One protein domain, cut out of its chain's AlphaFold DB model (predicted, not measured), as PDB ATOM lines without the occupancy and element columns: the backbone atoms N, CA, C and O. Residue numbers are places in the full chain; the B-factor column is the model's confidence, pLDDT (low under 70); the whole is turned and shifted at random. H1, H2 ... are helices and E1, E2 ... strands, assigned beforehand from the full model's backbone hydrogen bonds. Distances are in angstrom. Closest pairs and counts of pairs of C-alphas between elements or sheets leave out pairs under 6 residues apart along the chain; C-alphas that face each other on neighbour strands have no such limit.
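What this domain is: This is residues 360 to 443 of the 732 residues of an uncharacterized protein of Lachnospiraceae bacterium (UniProt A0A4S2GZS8). A small wall of three strands, E1 E2 E3, has helices H1 and H2 on one face; H3 packs on both helices, away from the strands. The loop of residues 417 to 429 reaches out at the end far from the sheet. The printed part has 84 residues, in the order H1 E1 E2 E3 H2 H3; the antiparallel sheet is a meander, each strand the neighbour of the one before. The class is mixed, in two layers, compact, with a radius of gyration of the C-alphas of 12.1 A and spans of 37 by 27 by 18 A.

How they stand to each other: Start at H1, residues 360 to 377, over E1, residues 384 to 388, at a height over the sheet of 9.9 A; their closest C-alphas, Gln 363 and Trp 387, are 7.0 A apart. The antiparallel neighbour of E1 is E2, residues 393 to 397, where N 386 and O 395 are 2.9 A apart, within hydrogen-bond range. The other antiparallel neighbour of E2 is the edge strand E3, residues 402 to 404, with N 403 and O 396 at 2.8 A, within hydrogen-bond range. H2, residues 406 to 416, stands up from the sheet on the same face as H1. H3, residues 430 to 442, touches H1 at Val 432 and Thr 369, the closest C-alphas at 6.5 A, and H2 at Arg 440 and Tyr 409, 5.3 A. In H1, H2 and H3 every O i to N i+4 pair is within hydrogen-bond range.

Where its parts are: Find C-alpha 360 at (48.666, 72.407, 50.166); from there H1 runs 25.7 A. H2 is 14.6 A long. H3 runs 18.5 A to C-alpha 442 at (54.412, 87.171, 44.154).

The domain as a whole: The C-alphas of Ala 390 and Ser 421, the two farthest apart, are 37.2 A apart. The printed part has no cut; the link from H2 to H3 is long. No printed residue is under 70 in pLDDT.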
ATOM      1  N   GLY A 360      48.418  73.440  51.174       93.00
ATOM      2  CA  GLY A 360      48.666  72.407  50.166       93.00
ATOM      3  C   GLY A 360      47.792  72.597  48.925       93.00
ATOM      4  O   GLY A 360      48.256  72.403  47.801       93.00
ATOM      5  N   GLN A 361      46.547  73.037  49.115       94.69
ATOM      6  CA  GLN A 361      45.656  73.378  48.009       94.69
ATOM      7  C   GLN A 361      46.152  74.609  47.237       94.69
ATOM      8  O   GLN A 361      46.168  74.576  46.007       94.69
ATOM      9  N   HIS A 362      46.634  75.651  47.923       92.75
ATOM     10  CA  HIS A 362      47.239  76.817  47.269       92.75
ATOM     11  C   HIS A 362      48.449  76.431  46.411       92.75
ATOM     12  O   HIS A 362      48.537  76.826  45.246       92.75
ATOM     13  N   GLN A 363      49.353  75.611  46.953       94.38
ATOM     14  CA  GLN A 363      50.517  75.097  46.227       94.38
ATOM     15  C   GLN A 363      50.093  74.322  44.976       94.38
ATOM     16  O   GLN A 363      50.602  74.580  43.881       94.38
ATOM     17  N   GLN A 364      49.122  73.415  45.118       96.06
ATOM     18  CA  GLN A 364      48.621  72.621  44.000       96.06
ATOM     19  C   GLN A 364      47.995  73.503  42.916       96.06
ATOM     20  O   GLN A 364      48.308  73.322  41.744       96.06
ATOM     21  N   ASN A 365      47.211  74.519  43.283       94.50
ATOM     22  CA  ASN A 365      46.600  75.443  42.322       94.50
ATOM     23  C   ASN A 365      47.656  76.185  41.474       94.50
ATOM     24  O   ASN A 365      47.461  76.411  40.273       94.50
ATOM     25  N   ARG A 366      48.801  76.545  42.072       95.38
ATOM     26  CA  ARG A 366      49.923  77.181  41.353       95.38
ATOM     27  C   ARG A 366      50.620  76.205  40.407       95.38
ATOM     28  O   ARG A 366      50.949  76.571  39.276       95.38
ATOM     29  N   LEU A 367      50.808  74.955  40.834       97.44
ATOM     30  CA  LEU A 367      51.341  73.894  39.976       97.44
ATOM     31  C   LEU A 367      50.400  73.586  38.804       97.44
ATOM     32  O   LEU A 367      50.867  73.496  37.672       97.44
ATOM     33  N   ASP A 368      49.093  73.507  39.046       97.31
ATOM     34  CA  ASP A 368      48.072  73.248  38.023       97.31
ATOM     35  C   ASP A 368      48.027  74.374  36.978       97.31
ATOM     36  O   ASP A 368      47.929  74.120  35.772       97.31
ATOM     37  N   THR A 369      48.177  75.628  37.421       97.31
ATOM     38  CA  THR A 369      48.296  76.793  36.527       97.31
ATOM     39  C   THR A 369      49.505  76.641  35.600       97.31
ATOM     40  O   THR A 369      49.385  76.809  34.386       97.31
ATOM     41  N   LEU A 370      50.671  76.271  36.141       97.75
ATOM     42  CA  LEU A 370      51.889  76.069  35.351       97.75
ATOM     43  C   LEU A 370      51.791  74.862  34.411       97.75
ATOM     44  O   LEU A 370      52.185  74.968  33.252       97.75
ATOM     45  N   GLN A 371      51.215  73.747  34.864       97.56
ATOM     46  CA  GLN A 371      50.973  72.569  34.025       97.56
ATOM     47  C   GLN A 371      50.063  72.905  32.840       97.56
ATOM     48  O   GLN A 371      50.392  72.566  31.705       97.56
ATOM     49  N   THR A 372      48.990  73.663  33.080       97.81
ATOM     50  CA  THR A 372      48.101  74.162  32.020       97.81
ATOM     51  C   THR A 372      48.880  74.993  30.994       97.81
ATOM     52  O   THR A 372      48.722  74.814  29.786       97.81
ATOM     53  N   VAL A 373      49.771  75.880  31.448       97.25
ATOM     54  CA  VAL A 373      50.628  76.672  30.550       97.25
ATOM     55  C   VAL A 373      51.586  75.776  29.763       97.25
ATOM     56  O   VAL A 373      51.755  75.982  28.561       97.25
ATOM     57  N   PHE A 374      52.190  74.766  30.388       97.31
ATOM     58  CA  PHE A 374      53.114  73.848  29.714       97.31
ATOM     59  C   PHE A 374      52.427  73.009  28.638       97.31
ATOM     60  O   PHE A 374      53.002  72.799  27.568       97.31
ATOM     61  N   GLU A 375      51.198  72.565  28.894       97.06
ATOM     62  CA  GLU A 375      50.366  71.848  27.926       97.06
ATOM     63  C   GLU A 375      50.041  72.727  26.716       97.06
ATOM     64  O   GLU A 375      50.287  72.339  25.573       97.06
ATOM     65  N   LEU A 376      49.563  73.951  26.956       96.50
ATOM     66  CA  LEU A 376      49.163  74.885  25.898       96.50
ATOM     67  C   LEU A 376      50.345  75.421  25.077       96.50
ATOM     68  O   LEU A 376      50.182  75.795  23.912       96.50
ATOM     69  N   THR A 377      51.538  75.460  25.668       95.44
ATOM     70  CA  THR A 377      52.771  75.901  24.997       95.44
ATOM     71  C   THR A 377      53.580  74.749  24.397       95.44
ATOM     72  O   THR A 377      54.483  75.005  23.601       95.44
ATOM     73  N   GLY A 378      53.235  73.494  24.707       94.88
ATOM     74  CA  GLY A 378      53.875  72.296  24.157       94.88
ATOM     75  C   GLY A 378      55.213  71.919  24.804       94.88
ATOM     76  O   GLY A 378      56.008  71.218  24.177       94.88
ATOM     77  N   ILE A 379      55.483  72.374  26.032       94.25
ATOM     78  CA  ILE A 379      56.738  72.095  26.761       94.25
ATOM     79  C   ILE A 379      56.579  71.103  27.921       94.25
ATOM     80  O   ILE A 379      57.553  70.822  28.610       94.25
ATOM     81  N   GLN A 380      55.383  70.544  28.137       94.31
ATOM     82  CA  GLN A 380      55.084  69.640  29.259       94.31
ATOM     83  C   GLN A 380      56.059  68.458  29.385       94.31
ATOM     84  O   GLN A 380      56.499  68.147  30.483       94.31
ATOM     85  N   GLU A 381      56.431  67.813  28.276       91.88
ATOM     86  CA  GLU A 381      57.355  66.665  28.302       91.88
ATOM     87  C   GLU A 381      58.821  67.063  28.541       91.88
ATOM     88  O   GLU A 381      59.659  66.207  28.811       91.88
ATOM     89  N   GLN A 382      59.137  68.353  28.411       92.06
ATOM     90  CA  GLN A 382      60.489  68.892  28.554       92.06
ATOM     91  C   GLN A 382      60.745  69.438  29.958       92.06
ATOM     92  O   GLN A 382      61.876  69.806  30.242       92.06
ATOM     93  N   MET A 383      59.717  69.533  30.807       94.31
ATOM     94  CA  MET A 383      59.799  70.219  32.089       94.31
ATOM     95  C   MET A 383      59.276  69.334  33.219       94.31
ATOM     96  O   MET A 383      58.102  68.968  33.254       94.31
ATOM     97  N   GLU A 384      60.134  69.039  34.187       95.31
ATOM     98  CA  GLU A 384      59.728  68.494  35.478       95.31
ATOM     99  C   GLU A 384      59.420  69.656  36.422       95.31
ATOM    100  O   GLU A 384      60.216  70.587  36.530       95.31
ATOM    101  N   ILE A 385      58.276  69.620  37.109       96.88
ATOM    102  CA  ILE A 385      57.849  70.668  38.042       96.88
ATOM    103  C   ILE A 385      57.350  70.061  39.352       96.88
ATOM    104  O   ILE A 385      56.651  69.047  39.358       96.88
ATOM    105  N   SER A 386      57.703  70.693  40.466       96.06
ATOM    106  CA  SER A 386      57.216  70.342  41.800       96.06
ATOM    107  C   SER A 386      57.254  71.557  42.730       96.06
ATOM    108  O   SER A 386      57.744  72.622  42.352       96.06
ATOM    109  N   TRP A 387      56.726  71.400  43.940       96.75
ATOM    110  CA  TRP A 387      56.857  72.391  45.002       96.75
ATOM    111  C   TRP A 387      58.044  72.054  45.911       96.75
ATOM    112  O   TRP A 387      58.240  70.889  46.262       96.75
ATOM    113  N   ASP A 388      58.827  73.060  46.298       93.06
ATOM    114  CA  ASP A 388      59.882  72.946  47.303       93.06
ATOM    115  C   ASP A 388      59.384  73.486  48.649       93.06
ATOM    116  O   ASP A 388      59.430  74.686  48.920       93.06
ATOM    117  N   ASP A 389      58.940  72.579  49.524       88.94
ATOM    118  CA  ASP A 389      58.452  72.915  50.870       88.94
ATOM    119  C   ASP A 389      59.496  73.632  51.744       88.94
ATOM    120  O   ASP A 389      59.137  74.303  52.710       88.94
ATOM    121  N   ALA A 390      60.795  73.463  51.469       84.44
ATOM    122  CA  ALA A 390      61.846  74.051  52.297       84.44
ATOM    123  C   ALA A 390      62.034  75.547  52.027       84.44
ATOM    124  O   ALA A 390      62.430  76.284  52.934       84.44
ATOM    125  N   TYR A 391      61.774  75.970  50.791       86.69
ATOM    126  CA  TYR A 391      61.928  77.351  50.334       86.69
ATOM    127  C   TYR A 391      60.599  78.023  49.993       86.69
ATOM    128  O   TYR A 391      60.592  79.223  49.732       86.69
ATOM    129  N   ASP A 392      59.493  77.277  50.067       91.12
ATOM    130  CA  ASP A 392      58.140  77.766  49.817       91.12
ATOM    131  C   ASP A 392      57.993  78.351  48.403       91.12
ATOM    132  O   ASP A 392      57.525  79.471  48.184       91.12
ATOM    133  N   GLU A 393      58.482  77.593  47.420       94.19
ATOM    134  CA  GLU A 393      58.554  78.028  46.031       94.19
ATOM    135  C   GLU A 393      58.366  76.878  45.040       94.19
ATOM    136  O   GLU A 393      58.538  75.701  45.349       94.19
ATOM    137  N   VAL A 394      58.052  77.238  43.796       96.19
ATOM    138  CA  VAL A 394      58.063  76.293  42.679       96.19
ATOM    139  C   VAL A 394      59.507  75.974  42.297       96.19
ATOM    140  O   VAL A 394      60.323  76.882  42.142       96.19
ATOM    141  N   ILE A 395      59.797  74.697  42.057       96.31
ATOM    142  CA  ILE A 395      61.048  74.249  41.445       96.31
ATOM    143  C   ILE A 395      60.746  73.509  40.144       96.31
ATOM    144  O   ILE A 395      59.867  72.643  40.092       96.31
ATOM    145  N   ALA A 396      61.478  73.851  39.087       96.88
ATOM    146  CA  ALA A 396      61.341  73.194  37.795       96.88
ATOM    147  C   ALA A 396      62.692  72.914  37.136       96.88
ATOM    148  O   ALA A 396      63.669  73.620  37.387       96.88
ATOM    149  N   SER A 397      62.754  71.889  36.289       95.25
ATOM    150  CA  SER A 397      63.966  71.523  35.560       95.25
ATOM    151  C   SER A 397      63.666  70.925  34.193       95.25
ATOM    152  O   SER A 397      62.739  70.137  34.045       95.25
ATOM    153  N   ASP A 398      64.513  71.245  33.219       94.38
ATOM    154  CA  ASP A 398      64.536  70.615  31.894       94.38
ATOM    155  C   ASP A 398      65.591  69.494  31.782       94.38
ATOM    156  O   ASP A 398      65.871  68.974  30.701       94.38
ATOM    157  N   GLY A 399      66.213  69.128  32.909       91.19
ATOM    158  CA  GLY A 399      67.323  68.179  32.995       91.19
ATOM    159  C   GLY A 399      68.718  68.804  32.873       91.19
ATOM    160  O   GLY A 399      69.690  68.179  33.308       91.19
ATOM    161  N   GLU A 400      68.846  70.028  32.352       91.75
ATOM    162  CA  GLU A 400      70.115  70.772  32.283       91.75
ATOM    163  C   GLU A 400      70.141  71.962  33.248       91.75
ATOM    164  O   GLU A 400      71.132  72.188  33.952       91.75
ATOM    165  N   THR A 401      69.039  72.700  33.296       94.06
ATOM    166  CA  THR A 401      68.818  73.892  34.106       94.06
ATOM    167  C   THR A 401      67.786  73.593  35.184       94.06
ATOM    168  O   THR A 401      66.866  72.796  34.998       94.06
ATOM    169  N   VAL A 402      67.957  74.219  36.347       94.00
ATOM    170  CA  VAL A 402      66.983  74.190  37.439       94.00
ATOM    171  C   VAL A 402      66.590  75.628  37.732       94.00
ATOM    172  O   VAL A 402      67.460  76.464  37.980       94.00
ATOM    173  N   TRP A 403      65.293  75.906  37.679       96.69
ATOM    174  CA  TRP A 403      64.713  77.204  37.989       96.69
ATOM    175  C   TRP A 403      64.037  77.169  39.353       96.69
ATOM    176  O   TRP A 403      63.315  76.225  39.672       96.69
ATOM    177  N   HIS A 404      64.252  78.238  40.115       95.19
ATOM    178  CA  HIS A 404      63.723  78.427  41.459       95.19
ATOM    179  C   HIS A 404      62.752  79.605  41.502       95.19
ATOM    180  O   HIS A 404      63.077  80.703  41.032       95.19
ATOM    181  N   GLY A 405      61.561  79.372  42.053       94.00
ATOM    182  CA  GLY A 405      60.520  80.372  42.256       94.00
ATOM    183  C   GLY A 405      60.303  81.229  41.015       94.00
ATOM    184  O   GLY A 405      59.957  80.744  39.934       94.00
ATOM    185  N   ARG A 406      60.565  82.530  41.156       95.00
ATOM    186  CA  ARG A 406      60.377  83.528  40.104       95.00
ATOM    187  C   ARG A 406      61.192  83.275  38.831       95.00
ATOM    188  O   ARG A 406      60.757  83.682  37.755       95.00
ATOM    189  N   GLN A 407      62.340  82.602  38.914       96.00
ATOM    190  CA  GLN A 407      63.190  82.354  37.743       96.00
ATOM    191  C   GLN A 407      62.470  81.543  36.664       96.00
ATOM    192  O   GLN A 407      62.670  81.804  35.478       96.00
ATOM    193  N   LEU A 408      61.612  80.598  37.065       96.56
ATOM    194  CA  LEU A 408      60.811  79.815  36.126       96.56
ATOM    195  C   LEU A 408      59.838  80.723  35.380       96.56
ATOM    196  O   LEU A 408      59.791  80.713  34.155       96.56
ATOM    197  N   TYR A 409      59.089  81.544  36.112       96.50
ATOM    198  CA  TYR A 409      58.133  82.469  35.514       96.50
ATOM    199  C   TYR A 409      58.827  83.471  34.585       96.50
ATOM    200  O   TYR A 409      58.361  83.712  33.478       96.50
ATOM    201  N   ASP A 410      59.975  84.018  34.984       95.69
ATOM    202  CA  ASP A 410      60.762  84.905  34.127       95.69
ATOM    203  C   ASP A 410      61.256  84.207  32.851       95.69
ATOM    204  O   ASP A 410      61.228  84.821  31.785       95.69
ATOM    205  N   TYR A 411      61.661  82.936  32.933       95.88
ATOM    206  CA  TYR A 411      61.987  82.129  31.754       95.88
ATOM    207  C   TYR A 411      60.769  81.958  30.841       95.88
ATOM    208  O   TYR A 411      60.871  82.222  29.643       95.88
ATOM    209  N   LEU A 412      59.601  81.612  31.392       96.19
ATOM    210  CA  LEU A 412      58.377  81.460  30.603       96.19
ATOM    211  C   LEU A 412      58.032  82.751  29.856       96.19
ATOM    212  O   LEU A 412      57.837  82.724  28.643       96.19
ATOM    213  N   PHE A 413      58.026  83.890  30.550       94.44
ATOM    214  CA  PHE A 413      57.702  85.187  29.950       94.44
ATOM    215  C   PHE A 413      58.736  85.671  28.930       94.44
ATOM    216  O   PHE A 413      58.389  86.476  28.073       94.44
ATOM    217  N   ARG A 414      59.998  85.246  29.016       94.12
ATOM    218  CA  ARG A 414      61.042  85.705  28.085       94.12
ATOM    219  C   ARG A 414      61.217  84.786  26.885       94.12
ATOM    220  O   ARG A 414      61.413  85.284  25.783       94.12
ATOM    221  N   GLU A 415      61.148  83.476  27.102       94.56
ATOM    222  CA  GLU A 415      61.602  82.482  26.124       94.56
ATOM    223  C   GLU A 415      60.471  81.592  25.580       94.56
ATOM    224  O   GLU A 415      60.620  81.013  24.506       94.56
ATOM    225  N   VAL A 416      59.343  81.462  26.293       94.50
ATOM    226  CA  VAL A 416      58.274  80.502  25.940       94.50
ATOM    227  C   VAL A 416      57.002  81.191  25.444       94.50
ATOM    228  O   VAL A 416      56.382  80.746  24.468       94.50
ATOM    229  N   LEU A 417      56.581  82.255  26.125       94.31
ATOM    230  CA  LEU A 417      55.362  82.990  25.799       94.31
ATOM    231  C   LEU A 417      55.563  83.881  24.570       94.31
ATOM    232  O   LEU A 417      56.604  84.509  24.391       94.31
ATOM    233  N   VAL A 418      54.531  83.951  23.734       93.38
ATOM    234  CA  VAL A 418      54.497  84.757  22.511       93.38
ATOM    235  C   VAL A 418      53.425  85.825  22.673       93.38
ATOM    236  O   VAL A 418      52.235  85.529  22.710       93.38
ATOM    237  N   PHE A 419      53.854  87.080  22.785       89.62
ATOM    238  CA  PHE A 419      52.956  88.205  23.032       89.62
ATOM    239  C   PHE A 419      52.423  88.802  21.728       89.62
ATOM    240  O   PHE A 419      53.027  89.707  21.156       89.62
ATOM    241  N   ASP A 420      51.264  88.317  21.282       79.69
ATOM    242  CA  ASP A 420      50.556  88.857  20.112       79.69
ATOM    243  C   ASP A 420      49.882  90.210  20.403       79.69
ATOM    244  O   ASP A 420      49.599  91.000  19.502       79.69
ATOM    245  N   SER A 421      49.587  90.482  21.675       75.56
ATOM    246  CA  SER A 421      49.062  91.763  22.153       75.56
ATOM    247  C   SER A 421      49.621  92.070  23.551       75.56
ATOM    248  O   SER A 421      50.236  91.192  24.167       75.56
ATOM    249  N   PRO A 422      49.504  93.317  24.058       75.94
ATOM    250  CA  PRO A 422      50.138  93.701  25.317       75.94
ATOM    251  C   PRO A 422      49.766  92.741  26.451       75.94
ATOM    252  O   PRO A 422      48.587  92.591  26.762       75.94
ATOM    253  N   ARG A 423      50.780  92.101  27.056       74.44
ATOM    254  CA  ARG A 423      50.626  91.132  28.159       74.44
ATOM    255  C   ARG A 423      49.754  89.906  27.836       74.44
ATOM    256  O   ARG A 423      49.181  89.286  28.723       74.44
ATOM    257  N   ARG A 424      49.637  89.529  26.560       84.56
ATOM    258  CA  ARG A 424      48.758  88.443  26.118       84.56
ATOM    259  C   ARG A 424      49.424  87.474  25.146       84.56
ATOM    260  O   ARG A 424      49.777  87.864  24.036       84.56
ATOM    261  N   ASP A 425      49.454  86.203  25.531       91.75
ATOM    262  CA  ASP A 425      49.648  85.073  24.620       91.75
ATOM    263  C   ASP A 425      48.279  84.484  24.261       91.75
ATOM    264  O   ASP A 425      47.498  84.126  25.145       91.75
ATOM    265  N   ASN A 426      47.949  84.416  22.969       92.19
ATOM    266  CA  ASN A 426      46.628  83.967  22.521       92.19
ATOM    267  C   ASN A 426      46.378  82.471  22.742       92.19
ATOM    268  O   ASN A 426      45.226  82.039  22.693       92.19
ATOM    269  N   ARG A 427      47.426  81.679  22.999       94.38
ATOM    270  CA  ARG A 427      47.293  80.257  23.346       94.38
ATOM    271  C   ARG A 427      46.736  80.068  24.756       94.38
ATOM    272  O   ARG A 427      46.187  79.010  25.045       94.38
ATOM    273  N   ILE A 428      46.877  81.074  25.623       94.44
ATOM    274  CA  ILE A 428      46.579  80.971  27.052       94.44
ATOM    275  C   ILE A 428      45.230  81.648  27.374       94.44
ATOM    276  O   ILE A 428      44.996  82.799  26.973       94.44
ATOM    277  N   PRO A 429      44.318  80.966  28.100       94.62
ATOM    278  CA  PRO A 429      43.079  81.559  28.604       94.62
ATOM    279  C   PRO A 429      43.313  82.828  29.437       94.62
ATOM    280  O   PRO A 429      44.379  83.033  30.009       94.62
ATOM    281  N   TYR A 430      42.313  83.717  29.495       90.00
ATOM    282  CA  TYR A 430      42.488  85.037  30.123       90.00
ATOM    283  C   TYR A 430      42.780  84.960  31.616       90.00
ATOM    284  O   TYR A 430      43.693  85.613  32.108       90.00
ATOM    285  N   ASP A 431      41.983  84.167  32.306       90.44
ATOM    286  CA  ASP A 431      42.090  83.855  33.719       90.44
ATOM    287  C   ASP A 431      43.432  83.195  34.054       90.44
ATOM    288  O   ASP A 431      44.113  83.648  34.971       90.44
ATOM    289  N   VAL A 432      43.864  82.214  33.254       95.06
ATOM    290  CA  VAL A 432      45.161  81.538  33.434       95.06
ATOM    291  C   VAL A 432      46.321  82.516  33.248       95.06
ATOM    292  O   VAL A 432      47.255  82.515  34.044       95.06
ATOM    293  N   MET A 433      46.257  83.388  32.239       93.38
ATOM    294  CA  MET A 433      47.291  84.400  32.005       93.38
ATOM    295  C   MET A 433      47.379  85.404  33.159       93.38
ATOM    296  O   MET A 433      48.474  85.719  33.618       93.38
ATOM    297  N   GLY A 434      46.231  85.879  33.654       90.00
ATOM    298  CA  GLY A 434      46.183  86.775  34.810       90.00
ATOM    299  C   GLY A 434      46.753  86.111  36.063       90.00
ATOM    300  O   GLY A 434      47.596  86.694  36.740       90.00
ATOM    301  N   GLN A 435      46.362  84.862  36.336       92.06
ATOM    302  CA  GLN A 435      46.907  84.088  37.453       92.06
ATOM    303  C   GLN A 435      48.425  83.897  37.328       92.06
ATOM    304  O   GLN A 435      49.143  84.064  38.309       92.06
ATOM    305  N   LEU A 436      48.917  83.596  36.124       95.00
ATOM    306  CA  LEU A 436      50.341  83.421  35.853       95.00
ATOM    307  C   LEU A 436      51.139  84.714  36.100       95.00
ATOM    308  O   LEU A 436      52.256  84.648  36.615       95.00
ATOM    309  N   GLU A 437      50.582  85.883  35.765       91.88
ATOM    310  CA  GLU A 437      51.195  87.180  36.085       91.88
ATOM    311  C   GLU A 437      51.266  87.423  37.596       91.88
ATOM    312  O   GLU A 437      52.343  87.744  38.102       91.88
ATOM    313  N   HIS A 438      50.166  87.215  38.325       91.69
ATOM    314  CA  HIS A 438      50.152  87.357  39.786       91.69
ATOM    315  C   HIS A 438      51.168  86.423  40.454       91.69
ATOM    316  O   HIS A 438      51.955  86.837  41.309       91.69
ATOM    317  N   ASP A 439      51.211  85.164  40.023       94.75
ATOM    318  CA  ASP A 439      52.151  84.173  40.536       94.75
ATOM    319  C   ASP A 439      53.604  84.540  40.230       94.75
ATOM    320  O   ASP A 439      54.480  84.333  41.071       94.75
ATOM    321  N   ARG A 440      53.883  85.110  39.055       94.31
ATOM    322  CA  ARG A 440      55.230  85.549  38.684       94.31
ATOM    323  C   ARG A 440      55.776  86.596  39.650       94.31
ATOM    324  O   ARG A 440      56.918  86.469  40.087       94.31
ATOM    325  N   PHE A 441      54.987  87.621  39.963       92.44
ATOM    326  CA  PHE A 441      55.446  88.737  40.792       92.44
ATOM    327  C   PHE A 441      55.434  88.421  42.289       92.44
ATOM    328  O   PHE A 441      56.317  88.877  43.011       92.44
ATOM    329  N   SER A 442      54.491  87.598  42.749       93.38
ATOM    330  CA  SER A 442      54.412  87.171  44.154       93.38
ATOM    331  C   SER A 442      55.369  86.026  44.518       93.38
ATOM    332  O   SER A 442      55.526  85.704  45.701       93.38
ATOM    333  N   SER A 443      56.032  85.408  43.532       94.81
ATOM    334  CA  SER A 443      57.026  84.351  43.751       94.81
ATOM    335  C   SER A 443      58.317  84.863  44.374       94.81
ATOM    336  O   SER A 443      58.812  85.935  44.022       94.81
TER     337      SER A 443